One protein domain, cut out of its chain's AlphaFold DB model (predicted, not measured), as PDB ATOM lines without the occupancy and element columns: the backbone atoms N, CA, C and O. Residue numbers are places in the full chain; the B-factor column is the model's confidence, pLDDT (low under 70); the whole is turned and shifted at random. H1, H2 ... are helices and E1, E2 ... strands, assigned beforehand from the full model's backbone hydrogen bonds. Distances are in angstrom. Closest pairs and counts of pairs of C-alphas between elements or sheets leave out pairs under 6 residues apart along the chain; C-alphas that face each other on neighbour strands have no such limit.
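What this domain is: This is residues 85 to 218 of the 218 residues of an uncharacterized protein of Hebeloma cylindrosporum h7 (UniProt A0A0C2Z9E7). This model, with little regular structure, is a strongly twisted meander sheet, E3-E4-E5-E6-E7, each strand antiparallel to the one before, with H1 and the hairpin E1-E2 over one face. Residues 139 to 144 stick out. The 134 printed residues, with named elements in the order E1 E2 H1 E3 to E7, class mixed, form a compact whole: radius of gyration of the C-alphas 15.0 A, spans 42 by 37 by 29 A.

How they stand to each other: Start at E1, residues 92 to 95; in its hairpin with E2, residues 106 to 109, N 93 and O 108 are within hydrogen-bond range, 2.7 A. H1, residues 110 to 121, with every O i to N i+4 pair within hydrogen-bond range, touches E4, residues 162 to 167; the closest C-alphas, of Thr 116 and Leu 166, are 6.8 A apart.

Where its parts are: Find C-alpha 92, where E1 begins, at (220.649, -22.708, 89.895); E7, residues 211 to 214, ends with C-alpha 214 at (222.248, -22.407, 80.622).

The domain as a whole: The printed part has no cut; residues 130 to 161 form a long link, with pLDDT under 70 at, for instance, residues 132 to 148.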
ATOM      1  N   ASN A  85     227.196 -36.963  85.915       95.75
ATOM      2  CA  ASN A  85     227.307 -35.502  85.785       95.75
ATOM      3  C   ASN A  85     226.084 -34.702  86.260       95.75
ATOM      4  O   ASN A  85     225.906 -33.542  85.904       95.75
ATOM      5  N   LEU A  86     225.234 -35.295  87.103       95.62
ATOM      6  CA  LEU A  86     224.058 -34.610  87.626       95.62
ATOM      7  C   LEU A  86     224.454 -33.347  88.420       95.62
ATOM      8  O   LEU A  86     225.316 -33.429  89.300       95.62
ATOM      9  N   PRO A  87     223.766 -32.207  88.221       96.12
ATOM     10  CA  PRO A  87     224.115 -30.951  88.887       96.12
ATOM     11  C   PRO A  87     223.893 -31.026  90.401       96.12
ATOM     12  O   PRO A  87     223.075 -31.825  90.865       96.12
ATOM     13  N   SER A  88     224.580 -30.206  91.200       96.19
ATOM     14  CA  SER A  88     224.309 -30.112  92.646       96.19
ATOM     15  C   SER A  88     222.830 -29.807  92.908       96.19
ATOM     16  O   SER A  88     222.179 -29.131  92.120       96.19
ATOM     17  N   ARG A  89     222.254 -30.282  94.018       93.81
ATOM     18  CA  ARG A  89     220.844 -29.978  94.345       93.81
ATOM     19  C   ARG A  89     220.592 -28.474  94.504       93.81
ATOM     20  O   ARG A  89     219.473 -28.039  94.228       93.81
ATOM     21  N   HIS A  90     221.621 -27.735  94.914       94.31
ATOM     22  CA  HIS A  90     221.568 -26.305  95.215       94.31
ATOM     23  C   HIS A  90     221.890 -25.415  94.016       94.31
ATOM     24  O   HIS A  90     221.447 -24.274  94.001       94.31
ATOM     25  N   SER A  91     222.548 -25.950  92.980       95.94
ATOM     26  CA  SER A  91     222.897 -25.146  91.811       95.94
ATOM     27  C   SER A  91     221.649 -24.572  91.147       95.94
ATOM     28  O   SER A  91     220.619 -25.253  91.073       95.94
ATOM     29  N   THR A  92     221.753 -23.379  90.581       95.69
ATOM     30  CA  THR A  92     220.649 -22.708  89.895       95.69
ATOM     31  C   THR A  92     220.938 -22.503  88.411       95.69
ATOM     32  O   THR A  92     222.070 -22.287  87.996       95.69
ATOM     33  N   PHE A  93     219.896 -22.583  87.592       93.56
ATOM     34  CA  PHE A  93     219.931 -22.365  86.151       93.56
ATOM     35  C   PHE A  93     218.979 -21.222  85.843       93.56
ATOM     36  O   PHE A  93     217.759 -21.380  85.947       93.56
ATOM     37  N   HIS A  94     219.539 -20.068  85.497       93.19
ATOM     38  CA  HIS A  94     218.757 -18.874  85.222       93.19
ATOM     39  C   HIS A  94     218.487 -18.732  83.725       93.19
ATOM     40  O   HIS A  94     219.409 -18.650  82.914       93.19
ATOM     41  N   VAL A  95     217.206 -18.684  83.378       89.50
ATOM     42  CA  VAL A  95     216.710 -18.390  82.042       89.50
ATOM     43  C   VAL A  95     216.183 -16.954  82.037       89.50
ATOM     44  O   VAL A  95     215.227 -16.676  82.768       89.50
ATOM     45  N   PRO A  96     216.771 -16.043  81.246       85.62
ATOM     46  CA  PRO A  96     216.309 -14.666  81.150       85.62
ATOM     47  C   PRO A  96     214.882 -14.575  80.601       85.62
ATOM     48  O   PRO A  96     214.407 -15.459  79.880       85.62
ATOM     49  N   ALA A  97     214.217 -13.483  80.973       84.25
ATOM     50  CA  ALA A  97     212.936 -13.080  80.416       84.25
ATOM     51  C   ALA A  97     213.069 -12.753  78.921       84.25
ATOM     52  O   ALA A  97     214.136 -12.357  78.450       84.25
ATOM     53  N   GLY A  98     211.973 -12.898  78.186       79.44
ATOM     54  CA  GLY A  98     211.826 -12.327  76.853       79.44
ATOM     55  C   GLY A  98     211.127 -10.963  76.906       79.44
ATOM     56  O   GLY A  98     210.600 -10.573  77.943       79.44
ATOM     57  N   PRO A  99     211.081 -10.231  75.785       73.81
ATOM     58  CA  PRO A  99     210.492  -8.901  75.689       73.81
ATOM     59  C   PRO A  99     208.959  -8.920  75.748       73.81
ATOM     60  O   PRO A  99     208.345  -7.861  75.818       73.81
ATOM     61  N   LYS A 100     208.308 -10.093  75.677       73.44
ATOM     62  CA  LYS A 100     206.841 -10.186  75.721       73.44
ATOM     63  C   LYS A 100     206.319 -10.310  77.163       73.44
ATOM     64  O   LYS A 100     206.931 -11.019  77.958       73.44
ATOM     65  N   PRO A 101     205.112  -9.793  77.473       64.06
ATOM     66  CA  PRO A 101     204.545  -9.771  78.834       64.06
ATOM     67  C   PRO A 101     204.389 -11.136  79.523       64.06
ATOM     68  O   PRO A 101     204.252 -11.219  80.737       64.06
ATOM     69  N   HIS A 102     204.390 -12.231  78.759       68.88
ATOM     70  CA  HIS A 102     204.253 -13.594  79.285       68.88
ATOM     71  C   HIS A 102     205.565 -14.390  79.279       68.88
ATOM     72  O   HIS A 102     205.553 -15.602  79.504       68.88
ATOM     73  N   GLN A 103     206.681 -13.737  78.964       75.19
ATOM     74  CA  GLN A 103     208.013 -14.325  78.884       75.19
ATOM     75  C   GLN A 103     208.821 -13.911  80.108       75.19
ATOM     76  O   GLN A 103     209.758 -13.129  80.030       75.19
ATOM     77  N   ASN A 104     208.425 -14.431  81.263       82.56
ATOM     78  CA  ASN A 104     209.105 -14.144  82.515       82.56
ATOM     79  C   ASN A 104     210.415 -14.924  82.625       82.56
ATOM     80  O   ASN A 104     210.541 -16.055  82.137       82.56
ATOM     81  N   SER A 105     211.368 -14.341  83.346       88.12
ATOM     82  CA  SER A 105     212.577 -15.054  83.719       88.12
ATOM     83  C   SER A 105     212.232 -16.268  84.573       88.12
ATOM     84  O   SER A 105     211.348 -16.197  85.430       88.12
ATOM     85  N   GLN A 106     212.948 -17.370  84.377       90.38
ATOM     86  CA  GLN A 106     212.761 -18.582  85.169       90.38
ATOM     87  C   GLN A 106     214.068 -19.003  85.815       90.38
ATOM     88  O   GLN A 106     215.136 -18.909  85.214       90.38
ATOM     89  N   THR A 107     213.969 -19.507  87.038       93.25
ATOM     90  CA  THR A 107     215.098 -20.106  87.745       93.25
ATOM     91  C   THR A 107     214.760 -21.548  88.058       93.25
ATOM     92  O   THR A 107     213.751 -21.842  88.700       93.25
ATOM     93  N   TYR A 108     215.617 -22.457  87.606       93.81
ATOM     94  CA  TYR A 108     215.527 -23.876  87.920       93.81
ATOM     95  C   TYR A 108     216.612 -24.255  88.908       93.81
ATOM     96  O   TYR A 108     217.750 -23.828  88.775       93.81
ATOM     97  N   THR A 109     216.286 -25.096  89.880       95.06
ATOM     98  CA  THR A 109     217.287 -25.670  90.783       95.06
ATOM     99  C   THR A 109     217.807 -26.989  90.223       95.06
ATOM    100  O   THR A 109     217.106 -27.689  89.484       95.06
ATOM    101  N   GLY A 110     219.005 -27.408  90.620       93.75
ATOM    102  CA  GLY A 110     219.513 -28.730  90.264       93.75
ATOM    103  C   GLY A 110     218.664 -29.851  90.867       93.75
ATOM    104  O   GLY A 110     218.532 -30.917  90.265       93.75
ATOM    105  N   LYS A 111     217.961 -29.596  91.983       94.81
ATOM    106  CA  LYS A 111     216.877 -30.464  92.473       94.81
ATOM    107  C   LYS A 111     215.763 -30.637  91.432       94.81
ATOM    108  O   LYS A 111     215.330 -31.768  91.212       94.81
ATOM    109  N   ALA A 112     215.308 -29.558  90.791       93.62
ATOM    110  CA  ALA A 112     214.298 -29.630  89.734       93.62
ATOM    111  C   ALA A 112     214.815 -30.413  88.517       93.62
ATOM    112  O   ALA A 112     214.125 -31.314  88.047       93.62
ATOM    113  N   VAL A 113     216.056 -30.164  88.081       95.31
ATOM    114  CA  VAL A 113     216.694 -30.906  86.976       95.31
ATOM    115  C   VAL A 113     216.761 -32.408  87.269       95.31
ATOM    116  O   VAL A 113     216.308 -33.216  86.460       95.31
ATOM    117  N   ARG A 114     217.247 -32.803  88.452       96.81
ATOM    118  CA  ARG A 114     217.293 -34.214  88.875       96.81
ATOM    119  C   ARG A 114     215.903 -34.846  88.921       96.81
ATOM    120  O   ARG A 114     215.719 -35.962  88.445       96.81
ATOM    121  N   LYS A 115     214.906 -34.125  89.448       94.81
ATOM    122  CA  LYS A 115     213.511 -34.588  89.480       94.81
ATOM    123  C   LYS A 115     212.964 -34.823  88.070       94.81
ATOM    124  O   LYS A 115     212.281 -35.821  87.857       94.81
ATOM    125  N   THR A 116     213.283 -33.951  87.115       93.94
ATOM    126  CA  THR A 116     212.910 -34.112  85.702       93.94
ATOM    127  C   THR A 116     213.553 -35.355  85.090       93.94
ATOM    128  O   THR A 116     212.865 -36.151  84.460       93.94
ATOM    129  N   ILE A 117     214.841 -35.603  85.338       95.31
ATOM    130  CA  ILE A 117     215.519 -36.814  84.841       95.31
ATOM    131  C   ILE A 117     214.914 -38.078  85.463       95.31
ATOM    132  O   ILE A 117     214.644 -39.051  84.763       95.31
ATOM    133  N   PHE A 118     214.644 -38.069  86.769       95.25
ATOM    134  CA  PHE A 118     213.983 -39.193  87.430       95.25
ATOM    135  C   PHE A 118     212.569 -39.437  86.883       95.25
ATOM    136  O   PHE A 118     212.200 -40.574  86.607       95.25
ATOM    137  N   GLY A 119     211.784 -38.377  86.665       91.94
ATOM    138  CA  GLY A 119     210.455 -38.478  86.056       91.94
ATOM    139  C   GLY A 119     210.491 -39.014  84.622       91.94
ATOM    140  O   GLY A 119     209.583 -39.732  84.213       91.94
ATOM    141  N   PHE A 120     211.554 -38.721  83.874       93.25
ATOM    142  CA  PHE A 120     211.800 -39.334  82.573       93.25
ATOM    143  C   PHE A 120     212.066 -40.840  82.693       93.25
ATOM    144  O   PHE A 120     211.428 -41.618  81.990       93.25
ATOM    145  N   HIS A 121     212.914 -41.268  83.634       93.38
ATOM    146  CA  HIS A 121     213.156 -42.696  83.898       93.38
ATOM    147  C   HIS A 121     211.905 -43.452  84.363       93.38
ATOM    148  O   HIS A 121     211.764 -44.637  84.083       93.38
ATOM    149  N   LEU A 122     210.974 -42.768  85.035       91.06
ATOM    150  CA  LEU A 122     209.659 -43.318  85.383       91.06
ATOM    151  C   LEU A 122     208.701 -43.447  84.187       91.06
ATOM    152  O   LEU A 122     207.597 -43.962  84.356       91.06
ATOM    153  N   GLY A 123     209.061 -42.935  83.008       86.69
ATOM    154  CA  GLY A 123     208.163 -42.854  81.855       86.69
ATOM    155  C   GLY A 123     207.069 -41.789  81.997       86.69
ATOM    156  O   GLY A 123     206.111 -41.783  81.231       86.69
ATOM    157  N   MET A 124     207.190 -40.874  82.968       85.06
ATOM    158  CA  MET A 124     206.207 -39.806  83.198       85.06
ATOM    159  C   MET A 124     206.430 -38.582  82.309       85.06
ATOM    160  O   MET A 124     205.512 -37.788  82.105       85.06
ATOM    161  N   LEU A 125     207.653 -38.401  81.811       85.62
ATOM    162  CA  LEU A 125     208.038 -37.273  80.971       85.62
ATOM    163  C   LEU A 125     208.404 -37.761  79.575       85.62
ATOM    164  O   LEU A 125     209.216 -38.670  79.413       85.62
ATOM    165  N   CYS A 126     207.826 -37.125  78.560       82.94
ATOM    166  CA  CYS A 126     208.228 -37.350  77.181       82.94
ATOM    167  C   CYS A 126     209.561 -36.644  76.903       82.94
ATOM    168  O   CYS A 126     209.780 -35.517  77.346       82.94
ATOM    169  N   SER A 127     210.409 -37.281  76.102       88.12
ATOM    170  CA  SER A 127     211.592 -36.660  75.510       88.12
ATOM    171  C   SER A 127     211.436 -36.562  73.998       88.12
ATOM    172  O   SER A 127     210.789 -37.425  73.398       88.12
ATOM    173  N   LYS A 128     212.107 -35.599  73.371       86.12
ATOM    174  CA  LYS A 128     212.358 -35.607  71.921       86.12
ATOM    175  C   LYS A 128     213.867 -35.767  71.654       86.12
ATOM    176  O   LYS A 128     214.665 -35.522  72.564       86.12
ATOM    177  N   PRO A 129     214.279 -36.243  70.466       86.06
ATOM    178  CA  PRO A 129     215.695 -36.311  70.114       86.06
ATOM    179  C   PRO A 129     216.321 -34.915  70.126       86.06
ATOM    180  O   PRO A 129     215.802 -34.009  69.479       86.06
ATOM    181  N   PHE A 130     217.443 -34.756  70.823       84.38
ATOM    182  CA  PHE A 130     218.236 -33.531  70.784       84.38
ATOM    183  C   PHE A 130     219.180 -33.580  69.580       84.38
ATOM    184  O   PHE A 130     220.132 -34.364  69.555       84.38
ATOM    185  N   ARG A 131     218.903 -32.758  68.566       73.75
ATOM    186  CA  ARG A 131     219.653 -32.728  67.304       73.75
ATOM    187  C   ARG A 131     220.666 -31.584  67.306       73.75
ATOM    188  O   ARG A 131     220.395 -30.521  66.766       73.75
ATOM    189  N   ASN A 132     221.853 -31.812  67.874       66.56
ATOM    190  CA  ASN A 132     222.916 -30.797  67.877       66.56
ATOM    191  C   ASN A 132     223.563 -30.556  66.500       66.56
ATOM    192  O   ASN A 132     224.123 -29.491  66.287       66.56
ATOM    193  N   ALA A 133     223.444 -31.502  65.561       55.53
ATOM    194  CA  ALA A 133     224.027 -31.408  64.220       55.53
ATOM    195  C   ALA A 133     223.483 -30.233  63.381       55.53
ATOM    196  O   ALA A 133     224.129 -29.812  62.429       55.53
ATOM    197  N   LEU A 134     222.309 -29.697  63.736       50.84
ATOM    198  CA  LEU A 134     221.705 -28.528  63.082       50.84
ATOM    199  C   LEU A 134     222.088 -27.200  63.753       50.84
ATOM    200  O   LEU A 134     221.806 -26.132  63.217       50.84
ATOM    201  N   HIS A 135     222.750 -27.250  64.908       51.09
ATOM    202  CA  HIS A 135     223.161 -26.065  65.645       51.09
ATOM    203  C   HIS A 135     224.634 -25.788  65.336       51.09
ATOM    204  O   HIS A 135     225.532 -26.432  65.876       51.09
ATOM    205  N   LYS A 136     224.883 -24.856  64.409       46.69
ATOM    206  CA  LYS A 136     226.238 -24.472  63.988       46.69
ATOM    207  C   LYS A 136     227.054 -24.020  65.209       46.69
ATOM    208  O   LYS A 136     226.664 -23.076  65.897       46.69
ATOM    209  N   LEU A 137     228.178 -24.692  65.468       45.56
ATOM    210  CA  LEU A 137     229.208 -24.194  66.385       45.56
ATOM    211  C   LEU A 137     229.757 -22.863  65.835       45.56
ATOM    212  O   LEU A 137     229.852 -22.718  64.611       45.56
ATOM    213  N   PRO A 138     230.095 -21.888  66.694       45.38
ATOM    214  CA  PRO A 138     230.663 -20.624  66.240       45.38
ATOM    215  C   PRO A 138     232.000 -20.847  65.517       45.38
ATOM    216  O   PRO A 138     232.789 -21.716  65.894       45.38
ATOM    217  N   LYS A 139     232.251 -20.040  64.480       40.50
ATOM    218  CA  LYS A 139     233.580 -19.899  63.876       40.50
ATOM    219  C   LYS A 139     234.493 -19.128  64.839       40.50
ATOM    220  O   LYS A 139     234.030 -18.311  65.630       40.50
ATOM    221  N   ALA A 140     235.790 -19.425  64.785       40.53
ATOM    222  CA  ALA A 140     236.812 -18.887  65.686       40.53
ATOM    223  C   ALA A 140     237.138 -17.391  65.470       40.53
ATOM    224  O   ALA A 140     237.952 -16.837  66.200       40.53
ATOM    225  N   ASP A 141     236.519 -16.731  64.492       40.84
ATOM    226  CA  ASP A 141     236.850 -15.386  64.003       40.84
ATOM    227  C   ASP A 141     236.086 -14.243  64.699       40.84
ATOM    228  O   ASP A 141     236.108 -13.102  64.248       40.84
ATOM    229  N   GLY A 142     235.453 -14.505  65.845       38.91
ATOM    230  CA  GLY A 142     235.043 -13.451  66.783       38.91
ATOM    231  C   GLY A 142     233.845 -12.586  66.363       38.91
ATOM    232  O   GLY A 142     233.350 -11.812  67.180       38.91
ATOM    233  N   THR A 143     233.297 -12.747  65.159       38.78
ATOM    234  CA  THR A 143     232.095 -12.028  64.706       38.78
ATOM    235  C   THR A 143     230.863 -12.935  64.742       38.78
ATOM    236  O   THR A 143     230.442 -13.486  63.729       38.78
ATOM    237  N   GLY A 144     230.276 -13.106  65.931       39.47
ATOM    238  CA  GLY A 144     228.991 -13.801  66.112       39.47
ATOM    239  C   GLY A 144     229.028 -14.899  67.171       39.47
ATOM    240  O   GLY A 144     228.925 -16.082  66.859       39.47
ATOM    241  N   GLY A 145     229.166 -14.509  68.441       43.03
ATOM    242  CA  GLY A 145     229.188 -15.433  69.574       43.03
ATOM    243  C   GLY A 145     227.847 -16.136  69.798       43.03
ATOM    244  O   GLY A 145     226.984 -15.636  70.519       43.03
ATOM    245  N   THR A 146     227.679 -17.331  69.235       49.31
ATOM    246  CA  THR A 146     226.671 -18.295  69.690       49.31
ATOM    247  C   THR A 146     227.274 -19.122  70.826       49.31
ATOM    248  O   THR A 146     228.309 -19.765  70.672       49.31
ATOM    249  N   LYS A 147     226.660 -19.077  72.018       54.78
ATOM    250  CA  LYS A 147     227.103 -19.887  73.166       54.78
ATOM    251  C   LYS A 147     227.007 -21.368  72.772       54.78
ATOM    252  O   LYS A 147     225.919 -21.781  72.362       54.78
ATOM    253  N   PRO A 148     228.090 -22.159  72.866       63.16
ATOM    254  CA  PRO A 148     228.081 -23.535  72.388       63.16
ATOM    255  C   PRO A 148     227.017 -24.337  73.143       63.16
ATOM    256  O   PRO A 148     226.909 -24.255  74.365       63.16
ATOM    257  N   LEU A 149     226.191 -25.074  72.402       77.38
ATOM    258  CA  LEU A 149     225.266 -26.042  72.985       77.38
ATOM    259  C   LEU A 149     226.036 -27.257  73.523       77.38
ATOM    260  O   LEU A 149     227.160 -27.509  73.080       77.38
ATOM    261  N   PRO A 150     225.428 -28.063  74.414       78.44
ATOM    262  CA  PRO A 150     226.095 -29.240  74.944       78.44
ATOM    263  C   PRO A 150     226.559 -30.193  73.835       78.44
ATOM    264  O   PRO A 150     225.769 -30.630  72.990       78.44
ATOM    265  N   HIS A 151     227.847 -30.538  73.861       77.44
ATOM    266  CA  HIS A 151     228.429 -31.496  72.930       77.44
ATOM    267  C   HIS A 151     227.894 -32.914  73.192       77.44
ATOM    268  O   HIS A 151     227.788 -33.363  74.338       77.44
ATOM    269  N   MET A 152     227.582 -33.632  72.113       77.94
ATOM    270  CA  MET A 152     227.069 -35.001  72.144       77.94
ATOM    271  C   MET A 152     228.107 -35.962  71.589       77.94
ATOM    272  O   MET A 152     228.658 -35.721  70.518       77.94
ATOM    273  N   SER A 153     228.340 -37.083  72.271       73.12
ATOM    274  CA  SER A 153     229.206 -38.127  71.719       73.12
ATOM    275  C   SER A 153     228.491 -38.815  70.550       73.12
ATOM    276  O   SER A 153     227.375 -39.315  70.718       73.12
ATOM    277  N   VAL A 154     229.132 -38.860  69.382       66.31
ATOM    278  CA  VAL A 154     228.629 -39.506  68.159       66.31
ATOM    279  C   VAL A 154     229.243 -40.901  68.012       66.31
ATOM    280  O   VAL A 154     230.228 -41.110  67.319       66.31
ATOM    281  N   GLY A 155     228.699 -41.885  68.726       56.38
ATOM    282  CA  GLY A 155     229.123 -43.280  68.563       56.38
ATOM    283  C   GLY A 155     228.459 -43.917  67.340       56.38
ATOM    284  O   GLY A 155     227.294 -44.302  67.436       56.38
ATOM    285  N   GLY A 156     229.184 -44.020  66.218       53.28
ATOM    286  CA  GLY A 156     228.799 -44.810  65.034       53.28
ATOM    287  C   GLY A 156     227.545 -44.344  64.280       53.28
ATOM    288  O   GLY A 156     226.906 -45.153  63.614       53.28
ATOM    289  N   GLY A 157     227.140 -43.075  64.415       59.06
ATOM    290  CA  GLY A 157     225.933 -42.537  63.778       59.06
ATOM    291  C   GLY A 157     225.418 -41.249  64.428       59.06
ATOM    292  O   GLY A 157     226.161 -40.541  65.108       59.06
ATOM    293  N   ALA A 158     224.131 -40.942  64.221       57.91
ATOM    294  CA  ALA A 158     223.496 -39.710  64.696       57.91
ATOM    295  C   ALA A 158     223.578 -39.529  66.233       57.91
ATOM    296  O   ALA A 158     223.487 -40.514  66.978       57.91
ATOM    297  N   PRO A 159     223.696 -38.281  66.734       64.75
ATOM    298  CA  PRO A 159     223.748 -37.992  68.165       64.75
ATOM    299  C   PRO A 159     222.498 -38.532  68.875       64.75
ATOM    300  O   PRO A 159     221.368 -38.175  68.548       64.75
ATOM    301  N   LYS A 160     222.700 -39.386  69.886       78.31
ATOM    302  CA  LYS A 160     221.619 -40.047  70.654       78.31
ATOM    303  C   LYS A 160     221.085 -39.189  71.807       78.31
ATOM    304  O   LYS A 160     220.507 -39.709  72.761       78.31
ATOM    305  N   GLY A 161     221.312 -37.882  71.739       87.62
ATOM    306  CA  GLY A 161     220.855 -36.929  72.733       87.62
ATOM    307  C   GLY A 161     219.335 -36.924  72.869       87.62
ATOM    308  O   GLY A 161     218.604 -37.102  71.895       87.62
ATOM    309  N   LYS A 162     218.851 -36.678  74.081       91.38
ATOM    310  CA  LYS A 162     217.438 -36.464  74.385       91.38
ATOM    311  C   LYS A 162     217.282 -35.135  75.098       91.38
ATOM    312  O   LYS A 162     218.063 -34.814  75.992       91.38
ATOM    313  N   GLU A 163     216.249 -34.398  74.725       91.44
ATOM    314  CA  GLU A 163     215.821 -33.193  75.426       91.44
ATOM    315  C   GLU A 163     214.473 -33.440  76.111       91.44
ATOM    316  O   GLU A 163     213.559 -34.050  75.541       91.44
ATOM    317  N   ILE A 164     214.375 -33.000  77.364       92.69
ATOM    318  CA  ILE A 164     213.208 -33.187  78.226       92.69
ATOM    319  C   ILE A 164     212.762 -31.819  78.725       92.69
ATOM    320  O   ILE A 164     213.572 -31.065  79.265       92.69
ATOM    321  N   ASP A 165     211.478 -31.508  78.573       91.25
ATOM    322  CA  ASP A 165     210.912 -30.232  79.002       91.25
ATOM    323  C   ASP A 165     211.106 -30.029  80.515       91.25
ATOM    324  O   ASP A 165     210.680 -30.850  81.331       91.25
ATOM    325  N   LEU A 166     211.734 -28.912  80.898       90.38
ATOM    326  CA  LEU A 166     211.585 -28.399  82.254       90.38
ATOM    327  C   LEU A 166     210.201 -27.745  82.362       90.38
ATOM    328  O   LEU A 166     209.786 -27.033  81.440       90.38
ATOM    329  N   PRO A 167     209.464 -27.991  83.459       84.31
ATOM    330  CA  PRO A 167     208.153 -27.386  83.646       84.31
ATOM    331  C   PRO A 167     208.279 -25.864  83.709       84.31
ATOM    332  O   PRO A 167     209.318 -25.325  84.079       84.31
ATOM    333  N   ASN A 168     207.227 -25.148  83.343       81.94
ATOM    334  CA  ASN A 168     207.165 -23.725  83.625       81.94
ATOM    335  C   ASN A 168     206.789 -23.547  85.107       81.94
ATOM    336  O   ASN A 168     205.750 -24.042  85.540       81.94
ATOM    337  N   ASN A 169     207.643 -22.876  85.883       78.50
ATOM    338  CA  ASN A 169     207.422 -22.706  87.325       78.50
ATOM    339  C   ASN A 169     206.292 -21.715  87.650       78.50
ATOM    340  O   ASN A 169     205.782 -21.736  88.765       78.50
ATOM    341  N   LEU A 170     205.919 -20.857  86.698       77.69
ATOM    342  CA  LEU A 170     204.864 -19.853  86.860       77.69
ATOM    343  C   LEU A 170     203.514 -20.348  86.340       77.69
ATOM    344  O   LEU A 170     202.477 -19.983  86.878       77.69
ATOM    345  N   ASP A 171     203.529 -21.184  85.301       76.81
ATOM    346  CA  ASP A 171     202.321 -21.756  84.709       76.81
ATOM    347  C   ASP A 171     202.562 -23.207  84.259       76.81
ATOM    348  O   ASP A 171     202.975 -23.440  83.119       76.81
ATOM    349  N   PRO A 172     202.267 -24.201  85.115       73.56
ATOM    350  CA  PRO A 172     202.465 -25.616  84.805       73.56
ATOM    351  C   PRO A 172     201.688 -26.128  83.582       73.56
ATOM    352  O   PRO A 172     202.000 -27.211  83.083       73.56
ATOM    353  N   SER A 173     200.679 -25.391  83.097       73.38
ATOM    354  CA  SER A 173     199.931 -25.754  81.888       73.38
ATOM    355  C   SER A 173     200.723 -25.492  80.601       73.38
ATOM    356  O   SER A 173     200.426 -26.067  79.550       73.38
ATOM    357  N   ARG A 174     201.777 -24.669  80.681       75.81
ATOM    358  CA  ARG A 174     202.649 -24.313  79.561       75.81
ATOM    359  C   ARG A 174     203.987 -25.032  79.662       75.81
ATOM    360  O   ARG A 174     204.524 -25.290  80.738       75.81
ATOM    361  N   ARG A 175     204.581 -25.315  78.502       77.75
ATOM    362  CA  ARG A 175     205.969 -25.790  78.448       77.75
ATOM    363  C   ARG A 175     206.890 -24.691  78.967       77.75
ATOM    364  O   ARG A 175     206.727 -23.530  78.593       77.75
ATOM    365  N   GLY A 176     207.853 -25.055  79.810       82.44
ATOM    366  CA  GLY A 176     208.892 -24.124  80.237       82.44
ATOM    367  C   GLY A 176     209.788 -23.711  79.067       82.44
ATOM    368  O   GLY A 176     209.795 -24.375  78.025       82.44
ATOM    369  N   PRO A 177     210.563 -22.631  79.216       87.44
ATOM    370  CA  PRO A 177     211.525 -22.192  78.210       87.44
ATOM    371  C   PRO A 177     212.774 -23.083  78.141       87.44
ATOM    372  O   PRO A 177     213.520 -22.990  77.173       87.44
ATOM    373  N   ALA A 178     213.009 -23.944  79.139       91.44
ATOM    374  CA  ALA A 178     214.219 -24.755  79.242       91.44
ATOM    375  C   ALA A 178     213.991 -26.257  79.038       91.44
ATOM    376  O   ALA A 178     212.891 -26.789  79.222       91.44
ATOM    377  N   ARG A 179     215.068 -26.953  78.677       93.06
ATOM    378  CA  ARG A 179     215.149 -28.398  78.485       93.06
ATOM    379  C   ARG A 179     216.350 -28.959  79.229       93.06
ATOM    380  O   ARG A 179     217.433 -28.380  79.199       93.06
ATOM    381  N   VAL A 180     216.167 -30.117  79.848       95.00
ATOM    382  CA  VAL A 180     217.274 -30.958  80.310       95.00
ATOM    383  C   VAL A 180     217.784 -31.765  79.129       95.00
ATOM    384  O   VAL A 180     216.992 -32.428  78.461       95.00
ATOM    385  N   ILE A 181     219.094 -31.744  78.911       94.62
ATOM    386  CA  ILE A 181     219.757 -32.525  77.875       94.62
ATOM    387  C   ILE A 181     220.479 -33.710  78.514       94.62
ATOM    388  O   ILE A 181     221.343 -33.538  79.377       94.62
ATOM    389  N   ILE A 182     220.126 -34.919  78.080       94.50
ATOM    390  CA  ILE A 182     220.753 -36.167  78.521       94.50
ATOM    391  C   ILE A 182     221.170 -37.020  77.325       94.50
ATOM    392  O   ILE A 182     220.568 -36.947  76.255       94.50
ATOM    393  N   GLN A 183     222.165 -37.874  77.513       91.81
ATOM    394  CA  GLN A 183     222.618 -38.829  76.507       91.81
ATOM    395  C   GLN A 183     222.631 -40.241  77.102       91.81
ATOM    396  O   GLN A 183     223.223 -40.420  78.158       91.81
ATOM    397  N   PRO A 184     222.008 -41.258  76.485       91.06
ATOM    398  CA  PRO A 184     222.080 -42.629  76.985       91.06
ATOM    399  C   PRO A 184     223.527 -43.111  77.133       91.06
ATOM    400  O   PRO A 184     224.354 -42.864  76.251       91.06
ATOM    401  N   THR A 185     223.817 -43.827  78.217       87.62
ATOM    402  CA  THR A 185     225.091 -44.533  78.412       87.62
ATOM    403  C   THR A 185     224.911 -46.027  78.140       87.62
ATOM    404  O   THR A 185     223.800 -46.553  78.208       87.62
ATOM    405  N   GLY A 186     226.005 -46.740  77.854       85.31
ATOM    406  CA  GLY A 186     225.971 -48.192  77.611       85.31
ATOM    407  C   GLY A 186     225.585 -49.040  78.831       85.31
ATOM    408  O   GLY A 186     225.325 -50.227  78.690       85.31
ATOM    409  N   VAL A 187     225.512 -48.443  80.025       87.81
ATOM    410  CA  VAL A 187     225.253 -49.141  81.297       87.81
ATOM    411  C   VAL A 187     223.805 -49.009  81.785       87.81
ATOM    412  O   VAL A 187     223.499 -49.351  82.922       87.81
ATOM    413  N   GLY A 188     222.895 -48.489  80.953       86.25
ATOM    414  CA  GLY A 188     221.478 -48.305  81.305       86.25
ATOM    415  C   GLY A 188     221.169 -47.015  82.078       86.25
ATOM    416  O   GLY A 188     220.037 -46.811  82.516       86.25
ATOM    417  N   GLY A 189     222.163 -46.136  82.237       92.44
ATOM    418  CA  GLY A 189     222.010 -44.774  82.745       92.44
ATOM    419  C   GLY A 189     221.983 -43.741  81.619       92.44
ATOM    420  O   GLY A 189     221.809 -44.063  80.442       92.44
ATOM    421  N   HIS A 190     222.139 -42.473  81.987       95.00
ATOM    422  CA  HIS A 190     222.372 -41.391  81.034       95.00
ATOM    423  C   HIS A 190     223.509 -40.494  81.526       95.00
ATOM    424  O   HIS A 190     223.804 -40.437  82.709       95.00
ATOM    425  N   ASP A 191     224.136 -39.762  80.627       94.31
ATOM    426  CA  ASP A 191     225.028 -38.673  80.962       94.31
ATOM    427  C   ASP A 191     224.250 -37.361  80.878       94.31
ATOM    428  O   ASP A 191     223.634 -37.070  79.846       94.31
ATOM    429  N   PHE A 192     224.223 -36.586  81.961       95.12
ATOM    430  CA  PHE A 192     223.656 -35.242  81.922       95.12
ATOM    431  C   PHE A 192     224.617 -34.309  81.187       95.12
ATOM    432  O   PHE A 192     225.745 -34.095  81.620       95.12
ATOM    433  N   LYS A 193     224.153 -33.734  80.075       92.25
ATOM    434  CA  LYS A 193     224.959 -32.845  79.231       92.25
ATOM    435  C   LYS A 193     224.763 -31.369  79.557       92.25
ATOM    436  O   LYS A 193     225.635 -30.560  79.269       92.25
ATOM    437  N   GLY A 194     223.628 -31.003  80.150       93.75
ATOM    438  CA  GLY A 194     223.357 -29.623  80.532       93.75
ATOM    439  C   GLY A 194     221.880 -29.262  80.506       93.75
ATOM    440  O   GLY A 194     221.006 -30.091  80.244       93.75
ATOM    441  N   VAL A 195     221.616 -27.986  80.765       93.12
ATOM    442  CA  VAL A 195     220.320 -27.358  80.514       93.12
ATOM    443  C   VAL A 195     220.480 -26.439  79.313       93.12
ATOM    444  O   VAL A 195     221.451 -25.691  79.232       93.12
ATOM    445  N   VAL A 196     219.532 -26.487  78.386       90.69
ATOM    446  CA  VAL A 196     219.420 -25.514  77.293       90.69
ATOM    447  C   VAL A 196     218.107 -24.770  77.431       90.69
ATOM    448  O   VAL A 196     217.147 -25.308  77.980       90.69
ATOM    449  N   ALA A 197     218.040 -23.545  76.942       88.38
ATOM    450  CA  ALA A 197     216.802 -22.790  76.901       88.38
ATOM    451  C   ALA A 197     216.616 -22.123  75.549       88.38
ATOM    452  O   ALA A 197     217.592 -21.808  74.873       88.38
ATOM    453  N   HIS A 198     215.355 -21.917  75.182       82.50
ATOM    454  CA  HIS A 198     214.998 -21.060  74.066       82.50
ATOM    455  C   HIS A 198     215.276 -19.599  74.439       82.50
ATOM    456  O   HIS A 198     214.892 -19.140  75.519       82.50
ATOM    457  N   ASP A 199     215.915 -18.871  73.532       77.50
ATOM    458  CA  ASP A 199     216.059 -17.427  73.548       77.50
ATOM    459  C   ASP A 199     214.673 -16.813  73.382       77.50
ATOM    460  O   ASP A 199     214.108 -16.727  72.290       77.50
ATOM    461  N   GLN A 200     214.113 -16.404  74.515       75.12
ATOM    462  CA  GLN A 200     212.769 -15.856  74.577       75.12
ATOM    463  C   GLN A 200     212.660 -14.516  73.834       75.12
ATOM    464  O   GLN A 200     211.545 -14.095  73.531       75.12
ATOM    465  N   SER A 201     213.785 -13.860  73.513       70.06
ATOM    466  CA  SER A 201     213.802 -12.589  72.787       70.06
ATOM    467  C   SER A 201     213.520 -12.697  71.296       70.06
ATOM    468  O   SER A 201     213.103 -11.718  70.672       70.06
ATOM    469  N   ARG A 202     213.667 -13.890  70.716       65.50
ATOM    470  CA  ARG A 202     213.526 -14.088  69.273       65.50
ATOM    471  C   ARG A 202     212.076 -14.346  68.868       65.50
ATOM    472  O   ARG A 202     211.296 -14.980  69.582       65.50
ATOM    473  N   LYS A 203     211.701 -13.866  67.677       63.84
ATOM    474  CA  LYS A 203     210.428 -14.241  67.044       63.84
ATOM    475  C   LYS A 203     210.488 -15.730  66.646       63.84
ATOM    476  O   LYS A 203     211.480 -16.136  66.035       63.84
ATOM    477  N   PRO A 204     209.458 -16.542  66.955       56.62
ATOM    478  CA  PRO A 204     209.395 -17.931  66.499       56.62
ATOM    479  C   PRO A 204     209.482 -18.011  64.966       56.62
ATOM    480  O   PRO A 204     208.804 -17.240  64.291       56.62
ATOM    481  N   GLY A 205     210.281 -18.937  64.424       53.25
ATOM    482  CA  GLY A 205     210.308 -19.254  62.984       53.25
ATOM    483  C   GLY A 205     211.516 -18.757  62.176       53.25
ATOM    484  O   GLY A 205     211.607 -19.085  61.001       53.25
ATOM    485  N   LEU A 206     212.468 -18.029  62.772       49.03
ATOM    486  CA  LEU A 206     213.629 -17.457  62.055       49.03
ATOM    487  C   LEU A 206     214.870 -18.378  61.955       49.03
ATOM    488  O   LEU A 206     215.993 -17.891  61.880       49.03
ATOM    489  N   GLY A 207     214.681 -19.701  61.917       49.06
ATOM    490  CA  GLY A 207     215.758 -20.665  61.636       49.06
ATOM    491  C   GLY A 207     216.563 -21.137  62.859       49.06
ATOM    492  O   GLY A 207     217.251 -20.367  63.521       49.06
ATOM    493  N   ASP A 208     216.433 -22.434  63.150       51.59
ATOM    494  CA  ASP A 208     217.309 -23.437  63.796       51.59
ATOM    495  C   ASP A 208     218.422 -23.081  64.814       51.59
ATOM    496  O   ASP A 208     219.275 -23.919  65.110       51.59
ATOM    497  N   SER A 209     218.456 -21.908  65.447       60.56
ATOM    498  CA  SER A 209     219.458 -21.596  66.490       60.56
ATOM    499  C   SER A 209     218.949 -20.622  67.554       60.56
ATOM    500  O   SER A 209     219.611 -19.644  67.892       60.56
ATOM    501  N   ASP A 210     217.761 -20.878  68.103       70.25
ATOM    502  CA  ASP A 210     217.232 -20.136  69.253       70.25
ATOM    503  C   ASP A 210     217.630 -20.753  70.601       70.25
ATOM    504  O   ASP A 210     217.263 -20.223  71.637       70.25
ATOM    505  N   HIS A 211     218.368 -21.863  70.630       80.19
ATOM    506  CA  HIS A 211     218.780 -22.481  71.886       80.19
ATOM    507  C   HIS A 211     220.114 -21.910  72.373       80.19
ATOM    508  O   HIS A 211     221.039 -21.710  71.589       80.19
ATOM    509  N   PHE A 212     220.253 -21.740  73.684       82.25
ATOM    510  CA  PHE A 212     221.534 -21.477  74.336       82.25
ATOM    511  C   PHE A 212     221.711 -22.382  75.554       82.25
ATOM    512  O   PHE A 212     220.740 -22.771  76.208       82.25
ATOM    513  N   GLN A 213     222.961 -22.717  75.872       87.25
ATOM    514  CA  GLN A 213     223.272 -23.454  77.090       87.25
ATOM    515  C   GLN A 213     223.121 -22.548  78.317       87.25
ATOM    516  O   GLN A 213     223.651 -21.436  78.375       87.25
ATOM    517  N   VAL A 214     222.396 -23.045  79.316       88.00
ATOM    518  CA  VAL A 214     222.248 -22.407  80.622       88.00
ATOM    519  C   VAL A 214     223.284 -23.016  81.553       88.00
ATOM    520  O   VAL A 214     223.217 -24.200  81.892       88.00
ATOM    521  N   HIS A 215     224.255 -22.207  81.963       88.19
ATOM    522  CA  HIS A 215     225.289 -22.652  82.887       88.19
ATOM    523  C   HIS A 215     224.757 -22.660  84.327       88.19
ATOM    524  O   HIS A 215     224.030 -21.736  84.712       88.19
ATOM    525  N   PRO A 216     225.094 -23.691  85.122       89.88
ATOM    526  CA  PRO A 216     224.747 -23.717  86.532       89.88
ATOM    527  C   PRO A 216     225.521 -22.629  87.283       89.88
ATOM    528  O   PRO A 216     226.722 -22.462  87.077       89.88
ATOM    529  N   LYS A 217     224.842 -21.928  88.188       89.06
ATOM    530  CA  LYS A 217     225.460 -21.133  89.250       89.06
ATOM    531  C   LYS A 217     225.459 -21.956  90.545       89.06
ATOM    532  O   LYS A 217     224.490 -22.701  90.734       89.06
ATOM    533  N   PRO A 218     226.522 -21.895  91.367       80.88
ATOM    534  CA  PRO A 218     226.576 -22.595  92.650       80.88
ATOM    535  C   PRO A 218     225.423 -22.198  93.577       80.88
ATOM    536  O   PRO A 218     224.940 -21.047  93.469       80.88
TER     537      PRO A 218